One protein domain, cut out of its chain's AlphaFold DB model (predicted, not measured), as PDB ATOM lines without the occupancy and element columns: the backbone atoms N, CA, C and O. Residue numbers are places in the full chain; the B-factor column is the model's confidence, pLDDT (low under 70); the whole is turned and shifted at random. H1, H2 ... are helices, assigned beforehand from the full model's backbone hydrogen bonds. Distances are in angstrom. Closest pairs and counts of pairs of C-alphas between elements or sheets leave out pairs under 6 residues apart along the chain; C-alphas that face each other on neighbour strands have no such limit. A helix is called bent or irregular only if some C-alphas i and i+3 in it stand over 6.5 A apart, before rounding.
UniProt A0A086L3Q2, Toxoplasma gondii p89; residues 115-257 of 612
ATOM      1  N   ALA A 115      34.430 -40.189  -4.360       90.50
ATOM      2  CA  ALA A 115      35.379 -41.247  -4.728       90.50
ATOM      3  C   ALA A 115      36.844 -40.785  -4.872       90.50
ATOM      4  O   ALA A 115      37.747 -41.623  -4.905       90.50
ATOM      5  N   LEU A 116      37.108 -39.469  -4.905       90.38
ATOM      6  CA  LEU A 116      38.456 -38.890  -4.926       90.38
ATOM      7  C   LEU A 116      39.349 -39.371  -3.773       90.38
ATOM      8  O   LEU A 116      40.564 -39.431  -3.950       90.38
ATOM      9  N   SER A 117      38.783 -39.710  -2.610       88.44
ATOM     10  CA  SER A 117      39.539 -40.181  -1.438       88.44
ATOM     11  C   SER A 117      39.913 -41.665  -1.510       88.44
ATOM     12  O   SER A 117      40.882 -42.085  -0.877       88.44
ATOM     13  N   LEU A 118      39.177 -42.434  -2.321       87.62
ATOM     14  CA  LEU A 118      39.401 -43.855  -2.614       87.62
ATOM     15  C   LEU A 118      40.390 -44.077  -3.773       87.62
ATOM     16  O   LEU A 118      40.748 -45.217  -4.091       87.62
ATOM     17  N   LEU A 119      40.801 -42.995  -4.444       84.75
ATOM     18  CA  LEU A 119      41.862 -43.026  -5.443       84.75
ATOM     19  C   LEU A 119      43.209 -43.302  -4.772       84.75
ATOM     20  O   LEU A 119      43.464 -42.904  -3.643       84.75
ATOM     21  N   ASN A 120      44.107 -43.934  -5.513       73.31
ATOM     22  CA  ASN A 120      45.516 -44.046  -5.140       73.31
ATOM     23  C   ASN A 120      46.193 -42.665  -4.995       73.31
ATOM     24  O   ASN A 120      45.780 -41.687  -5.627       73.31
ATOM     25  N   PHE A 121      47.253 -42.589  -4.182       79.88
ATOM     26  CA  PHE A 121      47.834 -41.312  -3.759       79.88
ATOM     27  C   PHE A 121      48.220 -40.348  -4.910       79.88
ATOM     28  O   PHE A 121      47.839 -39.180  -4.839       79.88
ATOM     29  N   PRO A 122      48.880 -40.768  -6.010       76.19
ATOM     30  CA  PRO A 122      49.205 -39.878  -7.133       76.19
ATOM     31  C   PRO A 122      47.997 -39.241  -7.838       76.19
ATOM     32  O   PRO A 122      48.082 -38.091  -8.278       76.19
ATOM     33  N   LEU A 123      46.873 -39.956  -7.980       79.00
ATOM     34  CA  LEU A 123      45.648 -39.390  -8.560       79.00
ATOM     35  C   LEU A 123      44.879 -38.570  -7.525       79.00
ATOM     36  O   LEU A 123      44.448 -37.459  -7.837       79.00
ATOM     37  N   HIS A 124      44.770 -39.080  -6.298       88.50
ATOM     38  CA  HIS A 124      44.190 -38.370  -5.162       88.50
ATOM     39  C   HIS A 124      44.860 -36.998  -4.972       88.50
ATOM     40  O   HIS A 124      44.174 -35.980  -4.961       88.50
ATOM     41  N   ARG A 125      46.200 -36.937  -4.981       86.31
ATOM     42  CA  ARG A 125      46.988 -35.698  -4.918       86.31
ATOM     43  C   ARG A 125      46.659 -34.713  -6.042       86.31
ATOM     44  O   ARG A 125      46.470 -33.534  -5.765       86.31
ATOM     45  N   LYS A 126      46.539 -35.167  -7.295       83.44
ATOM     46  CA  LYS A 126      46.176 -34.287  -8.429       83.44
ATOM     47  C   LYS A 126      44.785 -33.664  -8.269       83.44
ATOM     48  O   LYS A 126      44.570 -32.549  -8.744       83.44
ATOM     49  N   TRP A 127      43.846 -34.367  -7.633       91.06
ATOM     50  CA  TRP A 127      42.515 -33.841  -7.314       91.06
ATOM     51  C   TRP A 127      42.528 -32.946  -6.070       91.06
ATOM     52  O   TRP A 127      41.963 -31.857  -6.117       91.06
ATOM     53  N   ALA A 128      43.248 -33.335  -5.019       93.44
ATOM     54  CA  ALA A 128      43.471 -32.533  -3.818       93.44
ATOM     55  C   ALA A 128      44.104 -31.168  -4.137       93.44
ATOM     56  O   ALA A 128      43.617 -30.146  -3.666       93.44
ATOM     57  N   GLU A 129      45.130 -31.123  -4.994       87.12
ATOM     58  CA  GLU A 129      45.754 -29.874  -5.454       87.12
ATOM     59  C   GLU A 129      44.736 -28.955  -6.158       87.12
ATOM     60  O   GLU A 129      44.719 -27.750  -5.911       87.12
ATOM     61  N   LYS A 130      43.842 -29.505  -6.994       88.38
ATOM     62  CA  LYS A 130      42.779 -28.735  -7.672       88.38
ATOM     63  C   LYS A 130      41.732 -28.210  -6.691       88.38
ATOM     64  O   LYS A 130      41.380 -27.037  -6.754       88.38
ATOM     65  N   MET A 131      41.275 -29.068  -5.783       92.50
ATOM     66  CA  MET A 131      40.285 -28.733  -4.760       92.50
ATOM     67  C   MET A 131      40.819 -27.667  -3.793       92.50
ATOM     68  O   MET A 131      40.131 -26.691  -3.512       92.50
ATOM     69  N   ALA A 132      42.078 -27.783  -3.359       90.75
ATOM     70  CA  ALA A 132      42.725 -26.787  -2.510       90.75
ATOM     71  C   ALA A 132      42.904 -25.431  -3.217       90.75
ATOM     72  O   ALA A 132      42.764 -24.391  -2.577       90.75
ATOM     73  N   ILE A 133      43.165 -25.423  -4.532       86.81
ATOM     74  CA  ILE A 133      43.180 -24.196  -5.343       86.81
ATOM     75  C   ILE A 133      41.788 -23.537  -5.363       86.81
ATOM     76  O   ILE A 133      41.692 -22.333  -5.135       86.81
ATOM     77  N   GLU A 134      40.713 -24.301  -5.576       89.12
ATOM     78  CA  GLU A 134      39.328 -23.792  -5.572       89.12
ATOM     79  C   GLU A 134      38.926 -23.221  -4.199       89.12
ATOM     80  O   GLU A 134      38.478 -22.077  -4.103       89.12
ATOM     81  N   MET A 135      39.213 -23.946  -3.114       91.94
ATOM     82  CA  MET A 135      38.996 -23.489  -1.733       91.94
ATOM     83  C   MET A 135      39.811 -22.232  -1.386       91.94
ATOM     84  O   MET A 135      39.317 -21.322  -0.716       91.94
ATOM     85  N   HIS A 136      41.056 -22.142  -1.862       87.56
ATOM     86  CA  HIS A 136      41.896 -20.958  -1.679       87.56
ATOM     87  C   HIS A 136      41.372 -19.744  -2.469       87.56
ATOM     88  O   HIS A 136      41.453 -18.606  -1.991       87.56
ATOM     89  N   PHE A 137      40.768 -19.963  -3.643       85.12
ATOM     90  CA  PHE A 137      40.059 -18.909  -4.365       85.12
ATOM     91  C   PHE A 137      38.805 -18.439  -3.624       85.12
ATOM     92  O   PHE A 137      38.627 -17.228  -3.496       85.12
ATOM     93  N   GLN A 138      37.992 -19.346  -3.065       89.38
ATOM     94  CA  GLN A 138      36.849 -18.955  -2.230       89.38
ATOM     95  C   GLN A 138      37.301 -18.110  -1.030       89.38
ATOM     96  O   GLN A 138      36.809 -17.000  -0.868       89.38
ATOM     97  N   ASN A 139      38.344 -18.524  -0.299       90.62
ATOM     98  CA  ASN A 139      38.951 -17.722   0.777       90.62
ATOM     99  C   ASN A 139      39.397 -16.310   0.343       90.62
ATOM    100  O   ASN A 139      39.424 -15.387   1.158       90.62
ATOM    101  N   THR A 140      39.816 -16.151  -0.916       85.44
ATOM    102  CA  THR A 140      40.237 -14.855  -1.472       85.44
ATOM    103  C   THR A 140      39.029 -13.975  -1.796       85.44
ATOM    104  O   THR A 140      39.082 -12.764  -1.587       85.44
ATOM    105  N   MET A 141      37.929 -14.576  -2.258       84.94
ATOM    106  CA  MET A 141      36.649 -13.890  -2.448       84.94
ATOM    107  C   MET A 141      36.001 -13.534  -1.103       84.94
ATOM    108  O   MET A 141      35.535 -12.410  -0.953       84.94
ATOM    109  N   ASP A 142      36.065 -14.409  -0.098       90.25
ATOM    110  CA  ASP A 142      35.622 -14.111   1.271       90.25
ATOM    111  C   ASP A 142      36.325 -12.856   1.811       90.25
ATOM    112  O   ASP A 142      35.675 -11.906   2.246       90.25
ATOM    113  N   GLU A 143      37.659 -12.796   1.700       87.94
ATOM    114  CA  GLU A 143      38.458 -11.643   2.131       87.94
ATOM    115  C   GLU A 143      38.104 -10.359   1.356       87.94
ATOM    116  O   GLU A 143      37.962  -9.294   1.962       87.94
ATOM    117  N   ALA A 144      37.899 -10.458   0.037       85.38
ATOM    118  CA  ALA A 144      37.441  -9.351  -0.810       85.38
ATOM    119  C   ALA A 144      36.090  -8.773  -0.353       85.38
ATOM    120  O   ALA A 144      35.888  -7.555  -0.332       85.38
ATOM    121  N   LEU A 145      35.180  -9.663   0.036       84.62
ATOM    122  CA  LEU A 145      33.801  -9.371   0.422       84.62
ATOM    123  C   LEU A 145      33.667  -9.072   1.926       84.62
ATOM    124  O   LEU A 145      32.576  -8.751   2.397       84.62
ATOM    125  N   LYS A 146      34.783  -9.107   2.671       88.88
ATOM    126  CA  LYS A 146      34.870  -8.940   4.135       88.88
ATOM    127  C   LYS A 146      34.066  -9.989   4.915       88.88
ATOM    128  O   LYS A 146      33.628  -9.730   6.037       88.88
ATOM    129  N   LEU A 147      33.896 -11.169   4.325       88.94
ATOM    130  CA  LEU A 147      33.340 -12.352   4.969       88.94
ATOM    131  C   LEU A 147      34.429 -13.099   5.765       88.94
ATOM    132  O   LEU A 147      35.623 -12.969   5.470       88.94
ATOM    133  N   PRO A 148      34.052 -13.909   6.772       90.56
ATOM    134  CA  PRO A 148      34.949 -14.904   7.350       90.56
ATOM    135  C   PRO A 148      35.417 -15.896   6.278       90.56
ATOM    136  O   PRO A 148      34.632 -16.292   5.422       90.56
ATOM    137  N   LYS A 149      36.681 -16.329   6.342       87.81
ATOM    138  CA  LYS A 149      37.227 -17.318   5.401       87.81
ATOM    139  C   LYS A 149      36.571 -18.682   5.599       87.81
ATOM    140  O   LYS A 149      36.637 -19.238   6.693       87.81
ATOM    141  N   SER A 150      36.020 -19.232   4.523       90.81
ATOM    142  CA  SER A 150      35.340 -20.531   4.493       90.81
ATOM    143  C   SER A 150      36.271 -21.691   4.873       90.81
ATOM    144  O   SER A 150      35.867 -22.625   5.558       90.81
ATOM    145  N   TYR A 151      37.545 -21.616   4.473       91.12
ATOM    146  CA  TYR A 151      38.539 -22.682   4.627       91.12
ATOM    147  C   TYR A 151      39.798 -22.170   5.343       91.12
ATOM    148  O   TYR A 151      40.868 -22.059   4.742       91.12
ATOM    149  N   CYS A 152      39.698 -21.837   6.635       86.19
ATOM    150  CA  CYS A 152      40.789 -21.233   7.425       86.19
ATOM    151  C   CYS A 152      42.153 -21.953   7.323       86.19
ATOM    152  O   CYS A 152      43.194 -21.290   7.265       86.19
ATOM    153  N   SER A 153      42.160 -23.290   7.253       83.25
ATOM    154  CA  SER A 153      43.369 -24.115   7.082       83.25
ATOM    155  C   SER A 153      44.102 -23.864   5.756       83.25
ATOM    156  O   SER A 153      45.320 -23.997   5.703       83.25
ATOM    157  N   LEU A 154      43.391 -23.417   4.715       86.19
ATOM    158  CA  LEU A 154      43.903 -23.071   3.381       86.19
ATOM    159  C   LEU A 154      44.017 -21.548   3.168       86.19
ATOM    160  O   LEU A 154      43.918 -21.036   2.049       86.19
ATOM    161  N   SER A 155      44.236 -20.790   4.246       77.69
ATOM    162  CA  SER A 155      44.476 -19.338   4.188       77.69
ATOM    163  C   SER A 155      45.736 -18.954   3.395       77.69
ATOM    164  O   SER A 155      45.794 -17.859   2.836       77.69
ATOM    165  N   ARG A 156      46.709 -19.867   3.293       80.00
ATOM    166  CA  ARG A 156      47.826 -19.858   2.334       80.00
ATOM    167  C   ARG A 156      47.872 -21.213   1.632       80.00
ATOM    168  O   ARG A 156      47.593 -22.222   2.273       80.00
ATOM    169  N   LEU A 157      48.265 -21.246   0.362       83.38
ATOM    170  CA  LEU A 157      48.482 -22.488  -0.386       83.38
ATOM    171  C   LEU A 157      49.963 -22.908  -0.294       83.38
ATOM    172  O   LEU A 157      50.810 -22.361  -0.997       83.38
ATOM    173  N   THR A 158      50.271 -23.845   0.604       85.31
ATOM    174  CA  THR A 158      51.603 -24.440   0.824       85.31
ATOM    175  C   THR A 158      51.476 -25.963   0.905       85.31
ATOM    176  O   THR A 158      50.368 -26.480   1.042       85.31
ATOM    177  N   GLU A 159      52.588 -26.700   0.846       83.38
ATOM    178  CA  GLU A 159      52.553 -28.168   0.958       83.38
ATOM    179  C   GLU A 159      51.980 -28.602   2.323       83.38
ATOM    180  O   GLU A 159      51.103 -29.461   2.382       83.38
ATOM    181  N   ALA A 160      52.374 -27.927   3.413       86.44
ATOM    182  CA  ALA A 160      51.852 -28.178   4.758       86.44
ATOM    183  C   ALA A 160      50.344 -27.895   4.895       86.44
ATOM    184  O   ALA A 160      49.645 -28.657   5.565       86.44
ATOM    185  N   SER A 161      49.821 -26.823   4.282       89.94
ATOM    186  CA  SER A 161      48.388 -26.498   4.364       89.94
ATOM    187  C   SER A 161      47.538 -27.392   3.464       89.94
ATOM    188  O   SER A 161      46.462 -27.819   3.880       89.94
ATOM    189  N   LEU A 162      48.047 -27.755   2.279       90.62
ATOM    190  CA  LEU A 162      47.455 -28.781   1.425       90.62
ATOM    191  C   LEU A 162      47.360 -30.102   2.199       90.62
ATOM    192  O   LEU A 162      46.257 -30.599   2.417       90.62
ATOM    193  N   ALA A 163      48.488 -30.615   2.692       90.88
ATOM    194  CA  ALA A 163      48.549 -31.878   3.419       90.88
ATOM    195  C   ALA A 163      47.670 -31.870   4.680       90.88
ATOM    196  O   ALA A 163      46.867 -32.778   4.885       90.88
ATOM    197  N   GLY A 164      47.738 -30.799   5.480       91.62
ATOM    198  CA  GLY A 164      46.875 -30.608   6.645       91.62
ATOM    199  C   GLY A 164      45.386 -30.599   6.300       91.62
ATOM    200  O   GLY A 164      44.609 -31.258   6.986       91.62
ATOM    201  N   SER A 165      44.984 -29.925   5.216       93.88
ATOM    202  CA  SER A 165      43.582 -29.929   4.785       93.88
ATOM    203  C   SER A 165      43.111 -31.323   4.368       93.88
ATOM    204  O   SER A 165      42.011 -31.711   4.745       93.88
ATOM    205  N   GLN A 166      43.937 -32.107   3.664       94.62
ATOM    206  CA  GLN A 166      43.543 -33.448   3.222       94.62
ATOM    207  C   GLN A 166      43.440 -34.454   4.373       94.62
ATOM    208  O   GLN A 166      42.504 -35.249   4.363       94.62
ATOM    209  N   VAL A 167      44.309 -34.377   5.391       92.56
ATOM    210  CA  VAL A 167      44.138 -35.156   6.635       92.56
ATOM    211  C   VAL A 167      42.779 -34.842   7.265       92.56
ATOM    212  O   VAL A 167      41.972 -35.745   7.461       92.56
ATOM    213  N   THR A 168      42.465 -33.559   7.492       92.94
ATOM    214  CA  THR A 168      41.170 -33.166   8.072       92.94
ATOM    215  C   THR A 168      39.986 -33.620   7.216       92.94
ATOM    216  O   THR A 168      39.005 -34.117   7.768       92.94
ATOM    217  N   MET A 169      40.061 -33.491   5.886       92.31
ATOM    218  CA  MET A 169      38.978 -33.910   4.990       92.31
ATOM    219  C   MET A 169      38.744 -35.422   5.012       92.31
ATOM    220  O   MET A 169      37.592 -35.853   5.098       92.31
ATOM    221  N   ILE A 170      39.809 -36.230   4.979       94.69
ATOM    222  CA  ILE A 170      39.676 -37.686   5.052       94.69
ATOM    223  C   ILE A 170      39.144 -38.097   6.427       94.69
ATOM    224  O   ILE A 170      38.101 -38.741   6.483       94.69
ATOM    225  N   ASP A 171      39.790 -37.686   7.517       91.56
ATOM    226  CA  ASP A 171      39.458 -38.175   8.862       91.56
ATOM    227  C   ASP A 171      38.077 -37.704   9.348       91.56
ATOM    228  O   ASP A 171      37.379 -38.444  10.039       91.56
ATOM    229  N   THR A 172      37.664 -36.484   8.979       90.00
ATOM    230  CA  THR A 172      36.428 -35.862   9.499       90.00
ATOM    231  C   THR A 172      35.205 -36.134   8.625       90.00
ATOM    232  O   THR A 172      34.103 -36.253   9.154       90.00
ATOM    233  N   HIS A 173      35.371 -36.223   7.300       88.25
ATOM    234  CA  HIS A 173      34.242 -36.319   6.365       88.25
ATOM    235  C   HIS A 173      34.192 -37.672   5.652       88.25
ATOM    236  O   HIS A 173      33.175 -38.362   5.692       88.25
ATOM    237  N   TYR A 174      35.288 -38.085   5.013       94.06
ATOM    238  CA  TYR A 174      35.250 -39.240   4.112       94.06
ATOM    239  C   TYR A 174      35.334 -40.582   4.855       94.06
ATOM    240  O   TYR A 174      34.567 -41.502   4.565       94.06
ATOM    241  N   LEU A 175      36.240 -40.708   5.828       92.62
ATOM    242  CA  LEU A 175      36.472 -41.943   6.573       92.62
ATOM    243  C   LEU A 175      35.241 -42.408   7.370       92.62
ATOM    244  O   LEU A 175      34.918 -43.593   7.249       92.62
ATOM    245  N   PRO A 176      34.501 -41.546   8.100       93.25
ATOM    246  CA  PRO A 176      33.278 -41.962   8.789       93.25
ATOM    247  C   PRO A 176      32.212 -42.501   7.823       93.25
ATOM    248  O   PRO A 176      31.658 -43.576   8.059       93.25
ATOM    249  N   PHE A 177      31.982 -41.807   6.701       94.56
ATOM    250  CA  PHE A 177      30.995 -42.208   5.696       94.56
ATOM    251  C   PHE A 177      31.341 -43.542   5.029       94.56
ATOM    252  O   PHE A 177      30.536 -44.477   5.059       94.56
ATOM    253  N   PHE A 178      32.546 -43.674   4.470       94.12
ATOM    254  CA  PHE A 178      32.919 -44.910   3.783       94.12
ATOM    255  C   PHE A 178      33.074 -46.098   4.739       94.12
ATOM    256  O   PHE A 178      32.761 -47.214   4.338       94.12
ATOM    257  N   SER A 179      33.470 -45.889   6.002       90.38
ATOM    258  CA  SER A 179      33.524 -46.975   7.000       90.38
ATOM    259  C   SER A 179      32.128 -47.488   7.375       90.38
ATOM    260  O   SER A 179      31.937 -48.692   7.540       90.38
ATOM    261  N   ALA A 180      31.131 -46.598   7.472       91.88
ATOM    262  CA  ALA A 180      29.736 -46.997   7.664       91.88
ATOM    263  C   ALA A 180      29.182 -47.730   6.427       91.88
ATOM    264  O   ALA A 180      28.470 -48.726   6.561       91.88
ATOM    265  N   LEU A 181      29.542 -47.271   5.223       92.75
ATOM    266  CA  LEU A 181      29.097 -47.861   3.961       92.75
ATOM    267  C   LEU A 181      29.743 -49.226   3.669       92.75
ATOM    268  O   LEU A 181      29.068 -50.102   3.130       92.75
ATOM    269  N   ALA A 182      31.009 -49.440   4.039       89.88
ATOM    270  CA  ALA A 182      31.755 -50.663   3.725       89.88
ATOM    271  C   ALA A 182      31.137 -51.927   4.341       89.88
ATOM    272  O   ALA A 182      31.107 -52.972   3.696       89.88
ATOM    273  N   TRP A 183      30.473 -51.794   5.496       87.75
ATOM    274  CA  TRP A 183      29.654 -52.851   6.108       87.75
ATOM    275  C   TRP A 183      28.595 -53.463   5.167       87.75
ATOM    276  O   TRP A 183      28.179 -54.605   5.357       87.75
ATOM    277  N   TYR A 184      28.150 -52.709   4.157       89.81
ATOM    278  CA  TYR A 184      27.139 -53.124   3.180       89.81
ATOM    279  C   TYR A 184      27.735 -53.648   1.860       89.81
ATOM    280  O   TYR A 184      26.999 -54.196   1.031       89.81
ATOM    281  N   PHE A 185      29.051 -53.492   1.677       85.12
ATOM    282  CA  PHE A 185      29.837 -53.876   0.497       85.12
ATOM    283  C   PHE A 185      31.162 -54.557   0.916       85.12
ATOM    284  O   PHE A 185      32.241 -54.060   0.563       85.12
ATOM    285  N   PRO A 186      31.101 -55.663   1.689       73.19
ATOM    286  CA  PRO A 186      32.290 -56.319   2.225       73.19
ATOM    287  C   PRO A 186      33.218 -56.814   1.107       73.19
ATOM    288  O   PRO A 186      32.761 -57.300   0.071       73.19
ATOM    289  N   GLY A 187      34.526 -56.685   1.319       67.38
ATOM    290  CA  GLY A 187      35.581 -57.000   0.352       67.38
ATOM    291  C   GLY A 187      35.808 -55.909  -0.700       67.38
ATOM    292  O   GLY A 187      36.939 -55.452  -0.869       67.38
ATOM    293  N   ASP A 188      34.751 -55.445  -1.374       73.94
ATOM    294  CA  ASP A 188      34.859 -54.443  -2.449       73.94
ATOM    295  C   ASP A 188      35.256 -53.054  -1.922       73.94
ATOM    296  O   ASP A 188      36.163 -52.406  -2.457       73.94
ATOM    297  N   LEU A 189      34.560 -52.571  -0.884       83.00
ATOM    298  CA  LEU A 189      34.766 -51.217  -0.360       83.00
ATOM    299  C   LEU A 189      35.783 -51.177   0.790       83.00
ATOM    300  O   LEU A 189      36.468 -50.166   0.935       83.00
ATOM    301  N   ASP A 190      35.958 -52.274   1.534       74.81
ATOM    302  CA  ASP A 190      36.964 -52.399   2.603       74.81
ATOM    303  C   ASP A 190      38.375 -52.079   2.078       74.81
ATOM    304  O   ASP A 190      39.046 -51.170   2.571       74.81
ATOM    305  N   MET A 191      38.772 -52.713   0.968       76.12
ATOM    306  CA  MET A 191      40.063 -52.471   0.307       76.12
ATOM    307  C   MET A 191      40.245 -51.008  -0.137       76.12
ATOM    308  O   MET A 191      41.363 -50.490  -0.169       76.12
ATOM    309  N   ARG A 192      39.155 -50.308  -0.476       82.06
ATOM    310  CA  ARG A 192      39.186 -48.879  -0.837       82.06
ATOM    311  C   ARG A 192      39.288 -47.979   0.393       82.06
ATOM    312  O   ARG A 192      39.980 -46.963   0.336       82.06
ATOM    313  N   VAL A 193      38.666 -48.363   1.507       83.19
ATOM    314  CA  VAL A 193      38.835 -47.701   2.807       83.19
ATOM    315  C   VAL A 193      40.272 -47.860   3.313       83.19
ATOM    316  O   VAL A 193      40.844 -46.880   3.789       83.19
ATOM    317  N   ALA A 194      40.902 -49.025   3.134       78.62
ATOM    318  CA  ALA A 194      42.323 -49.232   3.426       78.62
ATOM    319  C   ALA A 194      43.232 -48.276   2.624       78.62
ATOM    320  O   ALA A 194      44.077 -47.592   3.208       78.62
ATOM    321  N   VAL A 195      43.005 -48.129   1.310       80.50
ATOM    322  CA  VAL A 195      43.719 -47.141   0.468       80.50
ATOM    323  C   VAL A 195      43.507 -45.708   0.969       80.50
ATOM    324  O   VAL A 195      44.461 -44.935   1.044       80.50
ATOM    325  N   MET A 196      42.285 -45.347   1.365       86.75
ATOM    326  CA  MET A 196      41.987 -44.016   1.901       86.75
ATOM    327  C   MET A 196      42.682 -43.748   3.248       86.75
ATOM    328  O   MET A 196      43.221 -42.658   3.443       86.75
ATOM    329  N   LYS A 197      42.742 -44.738   4.153       83.31
ATOM    330  CA  LYS A 197      43.533 -44.664   5.397       83.31
ATOM    331  C   LYS A 197      45.025 -44.463   5.087       83.31
ATOM    332  O   LYS A 197      45.664 -43.608   5.695       83.31
ATOM    333  N   ALA A 198      45.568 -45.181   4.099       79.69
ATOM    334  CA  ALA A 198      46.953 -45.010   3.655       79.69
ATOM    335  C   ALA A 198      47.213 -43.614   3.047       79.69
ATOM    336  O   ALA A 198      48.258 -43.020   3.310       79.69
ATOM    337  N   ASN A 199      46.257 -43.041   2.303       85.56
ATOM    338  CA  ASN A 199      46.343 -41.660   1.814       85.56
ATOM    339  C   ASN A 199      46.402 -40.643   2.968       85.56
ATOM    340  O   ASN A 199      47.236 -39.738   2.933       85.56
ATOM    341  N   ALA A 200      45.551 -40.788   3.993       86.69
ATOM    342  CA  ALA A 200      45.569 -39.921   5.176       86.69
ATOM    343  C   ALA A 200      46.905 -40.021   5.926       86.69
ATOM    344  O   ALA A 200      47.523 -38.999   6.220       86.69
ATOM    345  N   ALA A 201      47.397 -41.243   6.141       81.69
ATOM    346  CA  ALA A 201      48.699 -41.522   6.740       81.69
ATOM    347  C   ALA A 201      49.859 -40.860   5.959       81.69
ATOM    348  O   ALA A 201      50.754 -40.247   6.544       81.69
ATOM    349  N   PHE A 202      49.818 -40.903   4.625       81.62
ATOM    350  CA  PHE A 202      50.826 -40.265   3.775       81.62
ATOM    351  C   PHE A 202      50.756 -38.729   3.815       81.62
ATOM    352  O   PHE A 202      51.784 -38.062   3.933       81.62
ATOM    353  N   TRP A 203      49.556 -38.137   3.780       89.19
ATOM    354  CA  TRP A 203      49.396 -36.690   3.974       89.19
ATOM    355  C   TRP A 203      49.852 -36.237   5.362       89.19
ATOM    356  O   TRP A 203      50.498 -35.199   5.491       89.19
ATOM    357  N   GLN A 204      49.566 -37.031   6.391       85.38
ATOM    358  CA  GLN A 204      50.027 -36.817   7.757       85.38
ATOM    359  C   GLN A 204      51.566 -36.787   7.817       85.38
ATOM    360  O   GLN A 204      52.133 -35.861   8.398       85.38
ATOM    361  N   HIS A 205      52.246 -37.713   7.129       81.88
ATOM    362  CA  HIS A 205      53.706 -37.694   6.982       81.88
ATOM    363  C   HIS A 205      54.220 -36.428   6.276       81.88
ATOM    364  O   HIS A 205      55.077 -35.741   6.832       81.88
ATOM    365  N   LEU A 206      53.678 -36.086   5.096       82.75
ATOM    366  CA  LEU A 206      54.075 -34.889   4.334       82.75
ATOM    367  C   LEU A 206      53.901 -33.600   5.147       82.75
ATOM    368  O   LEU A 206      54.766 -32.726   5.132       82.75
ATOM    369  N   ARG A 207      52.789 -33.484   5.881       86.50
ATOM    370  CA  ARG A 207      52.510 -32.338   6.748       86.50
ATOM    371  C   ARG A 207      53.574 -32.203   7.832       86.50
ATOM    372  O   ARG A 207      54.097 -31.113   8.042       86.50
ATOM    373  N   ASP A 208      53.894 -33.296   8.519       84.94
ATOM    374  CA  ASP A 208      54.858 -33.276   9.616       84.94
ATOM    375  C   ASP A 208      56.308 -33.104   9.112       84.94
ATOM    376  O   ASP A 208      57.133 -32.524   9.820       84.94
ATOM    377  N   GLU A 209      56.630 -33.572   7.898       82.12
ATOM    378  CA  GLU A 209      57.906 -33.306   7.214       82.12
ATOM    379  C   GLU A 209      58.056 -31.820   6.865       82.12
ATOM    380  O   GLU A 209      59.057 -31.208   7.235       82.12
ATOM    381  N   GLU A 210      57.055 -31.215   6.219       80.88
ATOM    382  CA  GLU A 210      57.103 -29.798   5.845       80.88
ATOM    383  C   GLU A 210      57.113 -28.894   7.088       80.88
ATOM    384  O   GLU A 210      57.873 -27.930   7.151       80.88
ATOM    385  N   MET A 211      56.358 -29.239   8.138       77.88
ATOM    386  CA  MET A 211      56.450 -28.537   9.423       77.88
ATOM    387  C   MET A 211      57.867 -28.629  10.015       77.88
ATOM    388  O   MET A 211      58.416 -27.605  10.420       77.88
ATOM    389  N   ARG A 212      58.516 -29.804   9.990       78.31
ATOM    390  CA  ARG A 212      59.930 -29.945  10.393       78.31
ATOM    391  C   ARG A 212      60.880 -29.101   9.532       78.31
ATOM    392  O   ARG A 212      61.753 -28.443  10.095       78.31
ATOM    393  N   LYS A 213      60.689 -29.052   8.207       74.31
ATOM    394  CA  LYS A 213      61.461 -28.177   7.304       74.31
ATOM    395  C   LYS A 213      61.281 -26.700   7.647       74.31
ATOM    396  O   LYS A 213      62.273 -25.993   7.727       74.31
ATOM    397  N   THR A 214      60.057 -26.229   7.901       66.56
ATOM    398  CA  THR A 214      59.829 -24.814   8.265       66.56
ATOM    399  C   THR A 214      60.488 -24.420   9.587       66.56
ATOM    400  O   THR A 214      60.971 -23.296   9.701       66.56
ATOM    401  N   VAL A 215      60.576 -25.334  10.561       64.25
ATOM    402  CA  VAL A 215      61.358 -25.114  11.789       64.25
ATOM    403  C   VAL A 215      62.851 -25.018  11.455       64.25
ATOM    404  O   VAL A 215      63.469 -24.008  11.774       64.25
ATOM    405  N   ALA A 216      63.403 -25.985  10.717       59.91
ATOM    406  CA  ALA A 216      64.818 -25.984  10.328       59.91
ATOM    407  C   ALA A 216      65.222 -24.807   9.410       59.91
ATOM    408  O   ALA A 216      66.358 -24.346   9.468       59.91
ATOM    409  N   LEU A 217      64.307 -24.291   8.582       57.19
ATOM    410  CA  LEU A 217      64.531 -23.125   7.717       57.19
ATOM    411  C   LEU A 217      64.546 -21.802   8.488       57.19
ATOM    412  O   LEU A 217      65.255 -20.880   8.087       57.19
ATOM    413  N   ASN A 218      63.814 -21.707   9.603       58.31
ATOM    414  CA  ASN A 218      63.955 -20.576  10.524       58.31
ATOM    415  C   ASN A 218      65.339 -20.574  11.201       58.31
ATOM    416  O   ASN A 218      65.840 -19.500  11.533       58.31
ATOM    417  N   ASP A 219      65.963 -21.748  11.354       54.56
ATOM    418  CA  ASP A 219      67.329 -21.893  11.870       54.56
ATOM    419  C   ASP A 219      68.407 -21.717  10.772       54.56
ATOM    420  O   ASP A 219      69.525 -21.297  11.075       54.56
ATOM    421  N   ASN A 220      68.099 -22.008   9.497       51.47
ATOM    422  CA  ASN A 220      69.003 -21.806   8.354       51.47
ATOM    423  C   ASN A 220      68.253 -21.595   7.006       51.47
ATOM    424  O   ASN A 220      67.802 -22.572   6.405       51.47
ATOM    425  N   PRO A 221      68.158 -20.360   6.472       54.12
ATOM    426  CA  PRO A 221      67.222 -20.021   5.389       54.12
ATOM    427  C   PRO A 221      67.671 -20.353   3.948       54.12
ATOM    428  O   PRO A 221      66.942 -20.040   3.010       54.12
ATOM    429  N   GLU A 222      68.843 -20.954   3.718       53.97
ATOM    430  CA  GLU A 222      69.417 -21.105   2.360       53.97
ATOM    431  C   GLU A 222      68.956 -22.359   1.564       53.97
ATOM    432  O   GLU A 222      69.485 -22.621   0.484       53.97
ATOM    433  N   GLN A 223      67.982 -23.143   2.052       53.94
ATOM    434  CA  GLN A 223      67.546 -24.417   1.430       53.94
ATOM    435  C   GLN A 223      66.032 -24.504   1.114       53.94
ATOM    436  O   GLN A 223      65.341 -25.394   1.608       53.94
ATOM    437  N   GLU A 224      65.488 -23.627   0.262       53.66
ATOM    438  CA  GLU A 224      64.096 -23.786  -0.210       53.66
ATOM    439  C   GLU A 224      63.899 -25.015  -1.130       53.66
ATOM    440  O   GLU A 224      64.632 -25.230  -2.099       53.66
ATOM    441  N   ASP A 225      62.857 -25.807  -0.845       59.03
ATOM    442  CA  ASP A 225      62.445 -26.992  -1.612       59.03
ATOM    443  C   ASP A 225      61.662 -26.595  -2.885       59.03
ATOM    444  O   ASP A 225      60.781 -25.728  -2.873       59.03
ATOM    445  N   TRP A 226      61.934 -27.282  -4.000       51.84
ATOM    446  CA  TRP A 226      61.275 -27.057  -5.290       51.84
ATOM    447  C   TRP A 226      59.756 -27.296  -5.245       51.84
ATOM    448  O   TRP A 226      59.020 -26.690  -6.031       51.84
ATOM    449  N   ARG A 227      59.268 -28.159  -4.338       52.03
ATOM    450  CA  ARG A 227      57.827 -28.415  -4.147       52.03
ATOM    451  C   ARG A 227      57.118 -27.165  -3.624       52.03
ATOM    452  O   ARG A 227      56.139 -26.708  -4.221       52.03
ATOM    453  N   SER A 228      57.674 -26.560  -2.579       57.78
ATOM    454  CA  SER A 228      57.153 -25.332  -1.979       57.78
ATOM    455  C   SER A 228      57.329 -24.136  -2.919       57.78
ATOM    456  O   SER A 228      56.381 -23.368  -3.087       57.78
ATOM    457  N   ALA A 229      58.429 -24.062  -3.677       56.41
ATOM    458  CA  ALA A 229      58.584 -23.087  -4.761       56.41
ATOM    459  C   ALA A 229      57.508 -23.228  -5.862       56.41
ATOM    460  O   ALA A 229      57.008 -22.225  -6.369       56.41
ATOM    461  N   LYS A 230      57.087 -24.449  -6.228       55.53
ATOM    462  CA  LYS A 230      56.026 -24.668  -7.231       55.53
ATOM    463  C   LYS A 230      54.667 -24.142  -6.752       55.53
ATOM    464  O   LYS A 230      53.990 -23.452  -7.516       55.53
ATOM    465  N   LEU A 231      54.274 -24.435  -5.510       60.12
ATOM    466  CA  LEU A 231      53.024 -23.921  -4.928       60.12
ATOM    467  C   LEU A 231      53.083 -22.405  -4.690       60.12
ATOM    468  O   LEU A 231      52.109 -21.715  -4.992       60.12
ATOM    469  N   GLN A 232      54.231 -21.867  -4.264       60.62
ATOM    470  CA  GLN A 232      54.453 -20.422  -4.195       60.62
ATOM    471  C   GLN A 232      54.315 -19.764  -5.576       60.62
ATOM    472  O   GLN A 232      53.542 -18.828  -5.704       60.62
ATOM    473  N   VAL A 233      54.962 -20.267  -6.636       59.62
ATOM    474  CA  VAL A 233      54.853 -19.698  -7.999       59.62
ATOM    475  C   VAL A 233      53.419 -19.743  -8.533       59.62
ATOM    476  O   VAL A 233      52.989 -18.812  -9.219       59.62
ATOM    477  N   ILE A 234      52.665 -20.802  -8.223       58.03
ATOM    478  CA  ILE A 234      51.229 -20.889  -8.523       58.03
ATOM    479  C   ILE A 234      50.473 -19.789  -7.759       58.03
ATOM    480  O   ILE A 234      49.758 -19.001  -8.377       58.03
ATOM    481  N   SER A 235      50.698 -19.674  -6.448       55.34
ATOM    482  CA  SER A 235      50.114 -18.639  -5.587       55.34
ATOM    483  C   SER A 235      50.443 -17.217  -6.071       55.34
ATOM    484  O   SER A 235      49.532 -16.426  -6.294       55.34
ATOM    485  N   SER A 236      51.706 -16.893  -6.361       58.53
ATOM    486  CA  SER A 236      52.151 -15.579  -6.850       58.53
ATOM    487  C   SER A 236      51.496 -15.192  -8.178       58.53
ATOM    488  O   SER A 236      50.971 -14.085  -8.299       58.53
ATOM    489  N   LYS A 237      51.424 -16.116  -9.148       58.78
ATOM    490  CA  LYS A 237      50.716 -15.895 -10.427       58.78
ATOM    491  C   LYS A 237      49.206 -15.703 -10.250       58.78
ATOM    492  O   LYS A 237      48.547 -15.132 -11.123       58.78
ATOM    493  N   PHE A 238      48.637 -16.161  -9.137       55.44
ATOM    494  CA  PHE A 238      47.247 -15.891  -8.772       55.44
ATOM    495  C   PHE A 238      47.075 -14.610  -7.944       55.44
ATOM    496  O   PHE A 238      46.088 -13.908  -8.153       55.44
ATOM    497  N   VAL A 239      48.054 -14.216  -7.123       55.03
ATOM    498  CA  VAL A 239      48.103 -12.894  -6.470       55.03
ATOM    499  C   VAL A 239      48.166 -11.769  -7.511       55.03
ATOM    500  O   VAL A 239      47.443 -10.785  -7.379       55.03
ATOM    501  N   GLU A 240      48.911 -11.938  -8.607       55.38
ATOM    502  CA  GLU A 240      48.892 -11.009  -9.756       55.38
ATOM    503  C   GLU A 240      47.513 -10.906 -10.435       55.38
ATOM    504  O   GLU A 240      47.175  -9.884 -11.032       55.38
ATOM    505  N   ASN A 241      46.679 -11.944 -10.327       57.66
ATOM    506  CA  ASN A 241      45.297 -11.932 -10.809       57.66
ATOM    507  C   ASN A 241      44.280 -11.544  -9.719       57.66
ATOM    508  O   ASN A 241      43.084 -11.514 -10.015       57.66
ATOM    509  N   ARG A 242      44.706 -11.193  -8.494       57.91
ATOM    510  CA  ARG A 242      43.797 -10.863  -7.381       57.91
ATOM    511  C   ARG A 242      42.852  -9.715  -7.720       57.91
ATOM    512  O   ARG A 242      41.675  -9.805  -7.402       57.91
ATOM    513  N   GLU A 243      43.320  -8.706  -8.450       59.91
ATOM    514  CA  GLU A 243      42.481  -7.597  -8.935       59.91
ATOM    515  C   GLU A 243      41.344  -8.083  -9.852       59.91
ATOM    516  O   GLU A 243      40.198  -7.664  -9.717       59.91
ATOM    517  N   LYS A 244      41.626  -9.050 -10.737       64.56
ATOM    518  CA  LYS A 244      40.608  -9.672 -11.601       64.56
ATOM    519  C   LYS A 244      39.656 -10.574 -10.817       64.56
ATOM    520  O   LYS A 244      38.539 -10.794 -11.266       64.56
ATOM    521  N   MET A 245      40.077 -11.100  -9.667       59.66
ATOM    522  CA  MET A 245      39.214 -11.883  -8.777       59.66
ATOM    523  C   MET A 245      38.320 -10.989  -7.917       59.66
ATOM    524  O   MET A 245      37.140 -11.294  -7.792       59.66
ATOM    525  N   HIS A 246      38.827  -9.851  -7.426       59.91
ATOM    526  CA  HIS A 246      38.007  -8.774  -6.853       59.91
ATOM    527  C   HIS A 246      36.952  -8.310  -7.863       59.91
ATOM    528  O   HIS A 246      35.768  -8.245  -7.539       59.91
ATOM    529  N   GLN A 247      37.366  -8.084  -9.114       65.56
ATOM    530  CA  GLN A 247      36.470  -7.739 -10.217       65.56
ATOM    531  C   GLN A 247      35.452  -8.855 -10.514       65.56
ATOM    532  O   GLN A 247      34.266  -8.566 -10.604       65.56
ATOM    533  N   LYS A 248      35.862 -10.130 -10.591       63.41
ATOM    534  CA  LYS A 248      34.943 -11.259 -10.826       63.41
ATOM    535  C   LYS A 248      33.954 -11.460  -9.670       63.41
ATOM    536  O   LYS A 248      32.789 -11.744  -9.920       63.41
ATOM    537  N   ALA A 249      34.376 -11.281  -8.419       59.16
ATOM    538  CA  ALA A 249      33.483 -11.312  -7.260       59.16
ATOM    539  C   ALA A 249      32.478 -10.145  -7.296       59.16
ATOM    540  O   ALA A 249      31.294 -10.334  -7.013       59.16
ATOM    541  N   ALA A 250      32.916  -8.955  -7.720       60.00
ATOM    542  CA  ALA A 250      32.033  -7.815  -7.959       60.00
ATOM    543  C   ALA A 250      31.073  -8.036  -9.143       60.00
ATOM    544  O   ALA A 250      29.921  -7.619  -9.071       60.00
ATOM    545  N   GLU A 251      31.509  -8.724 -10.199       66.44
ATOM    546  CA  GLU A 251      30.663  -9.139 -11.324       66.44
ATOM    547  C   GLU A 251      29.648 -10.206 -10.904       66.44
ATOM    548  O   GLU A 251      28.489 -10.095 -11.282       66.44
ATOM    549  N   MET A 252      30.018 -11.176 -10.062       59.28
ATOM    550  CA  MET A 252      29.072 -12.144  -9.487       59.28
ATOM    551  C   MET A 252      27.997 -11.441  -8.642       59.28
ATOM    552  O   MET A 252      26.817 -11.736  -8.804       59.28
ATOM    553  N   MET A 253      28.361 -10.425  -7.849       56.47
ATOM    554  CA  MET A 253      27.382  -9.569  -7.153       56.47
ATOM    555  C   MET A 253      26.464  -8.755  -8.088       56.47
ATOM    556  O   MET A 253      25.417  -8.288  -7.644       56.47
ATOM    557  N   GLN A 254      26.849  -8.528  -9.349       55.16
ATOM    558  CA  GLN A 254      26.113  -7.676 -10.296       55.16
ATOM    559  C   GLN A 254      25.315  -8.466 -11.347       55.16
ATOM    560  O   GLN A 254      24.259  -8.006 -11.780       55.16
ATOM    561  N   ALA A 255      25.795  -9.641 -11.760       55.62
ATOM    562  CA  ALA A 255      25.231 -10.437 -12.850       55.62
ATOM    563  C   ALA A 255      23.994 -11.255 -12.441       55.62
ATOM    564  O   ALA A 255      23.151 -11.570 -13.278       55.62
ATOM    565  N   GLU A 256      23.841 -11.576 -11.155       52.06
ATOM    566  CA  GLU A 256      22.759 -12.443 -10.667       52.06
ATOM    567  C   GLU A 256      21.343 -11.835 -10.752       52.06
ATOM    568  O   GLU A 256      20.364 -12.511 -10.444       52.06
ATOM    569  N   ALA A 257      21.204 -10.583 -11.197       45.53
ATOM    570  CA  ALA A 257      19.921  -9.883 -11.272       45.53
ATOM    571  C   ALA A 257      19.230  -9.902 -12.654       45.53
ATOM    572  O   ALA A 257      18.083  -9.461 -12.735       45.53
TER     573      ALA A 257
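AT A GLANCE: This is residues 115 to 257 of the 612 residues of a protein of Toxoplasma gondii p89 (UniProt A0A086L3Q2). The model is a flat, loosely built frame of helices: the long helix H3 and the bent helix H2, folded back along it as a hairpin, make one side, and H1 crosses H2 and reaches away to H5. H4 leads from beside the beginning of H2 toward H5, and residues 256 and 257 follow H5 as a tail. The printed part has 143 residues with five named helices, H1 to H5 in chain order, and no named strand; it is all helix. The whole is loose, with a radius of gyration of the C-alphas of 17.9 A and spans of 53 by 51 by 23 A.

HOW THE PARTS SIT: H3, residues 190 to 219, touches H2a, residues 159 to 172, closest at the C-alphas of Ala 160 and Arg 207, 4.7 A, opposite ways at a shallow tilt of 34 degrees, only just short of steep. H2 was assigned as one helix by its hydrogen bonds but is bent, with C-alphas 172 and 175 6.7 A apart. Its arm H2b, residues 175 to 182, forms a hairpin with H3, closest at the C-alphas of Ala 182 and Asp 190, 5.6 A. H1, residues 121 to 145, touches H2a about perpendicular at 81 degrees, closest at the C-alphas of Ala 132 and Leu 162, 6.5 A. H5, residues 242 to 255, touches H1, closest at the C-alphas of Ala 144 and His 246, 6.1 A. H4, residues 226 to 239, only just touches H2a, with 3 pairs of C-alphas within 8 A, closest at Glu 159 and Ser 228, 6.2 A. O i to N i+4 pairs are within hydrogen-bond range throughout H2a, H2b, H3, H4 and H5, and in 20 of 21 in H1.

IN THESE COORDINATES: H1 is 35.1 A long and begins at C-alpha 121 (47.834, -41.312, -3.759). H3 is 44.0 A long; H5 ends at C-alpha 255 (25.231, -10.437, -12.850).

THE WHOLE: The C-alphas of Asn 220 and Ala 257, the two farthest apart, are 54.2 A apart. The printed part has no cut, and the link from H1 to H2 is long, 13 residues. The pLDDT is under 70 at residue 187 and residues 214 to 257.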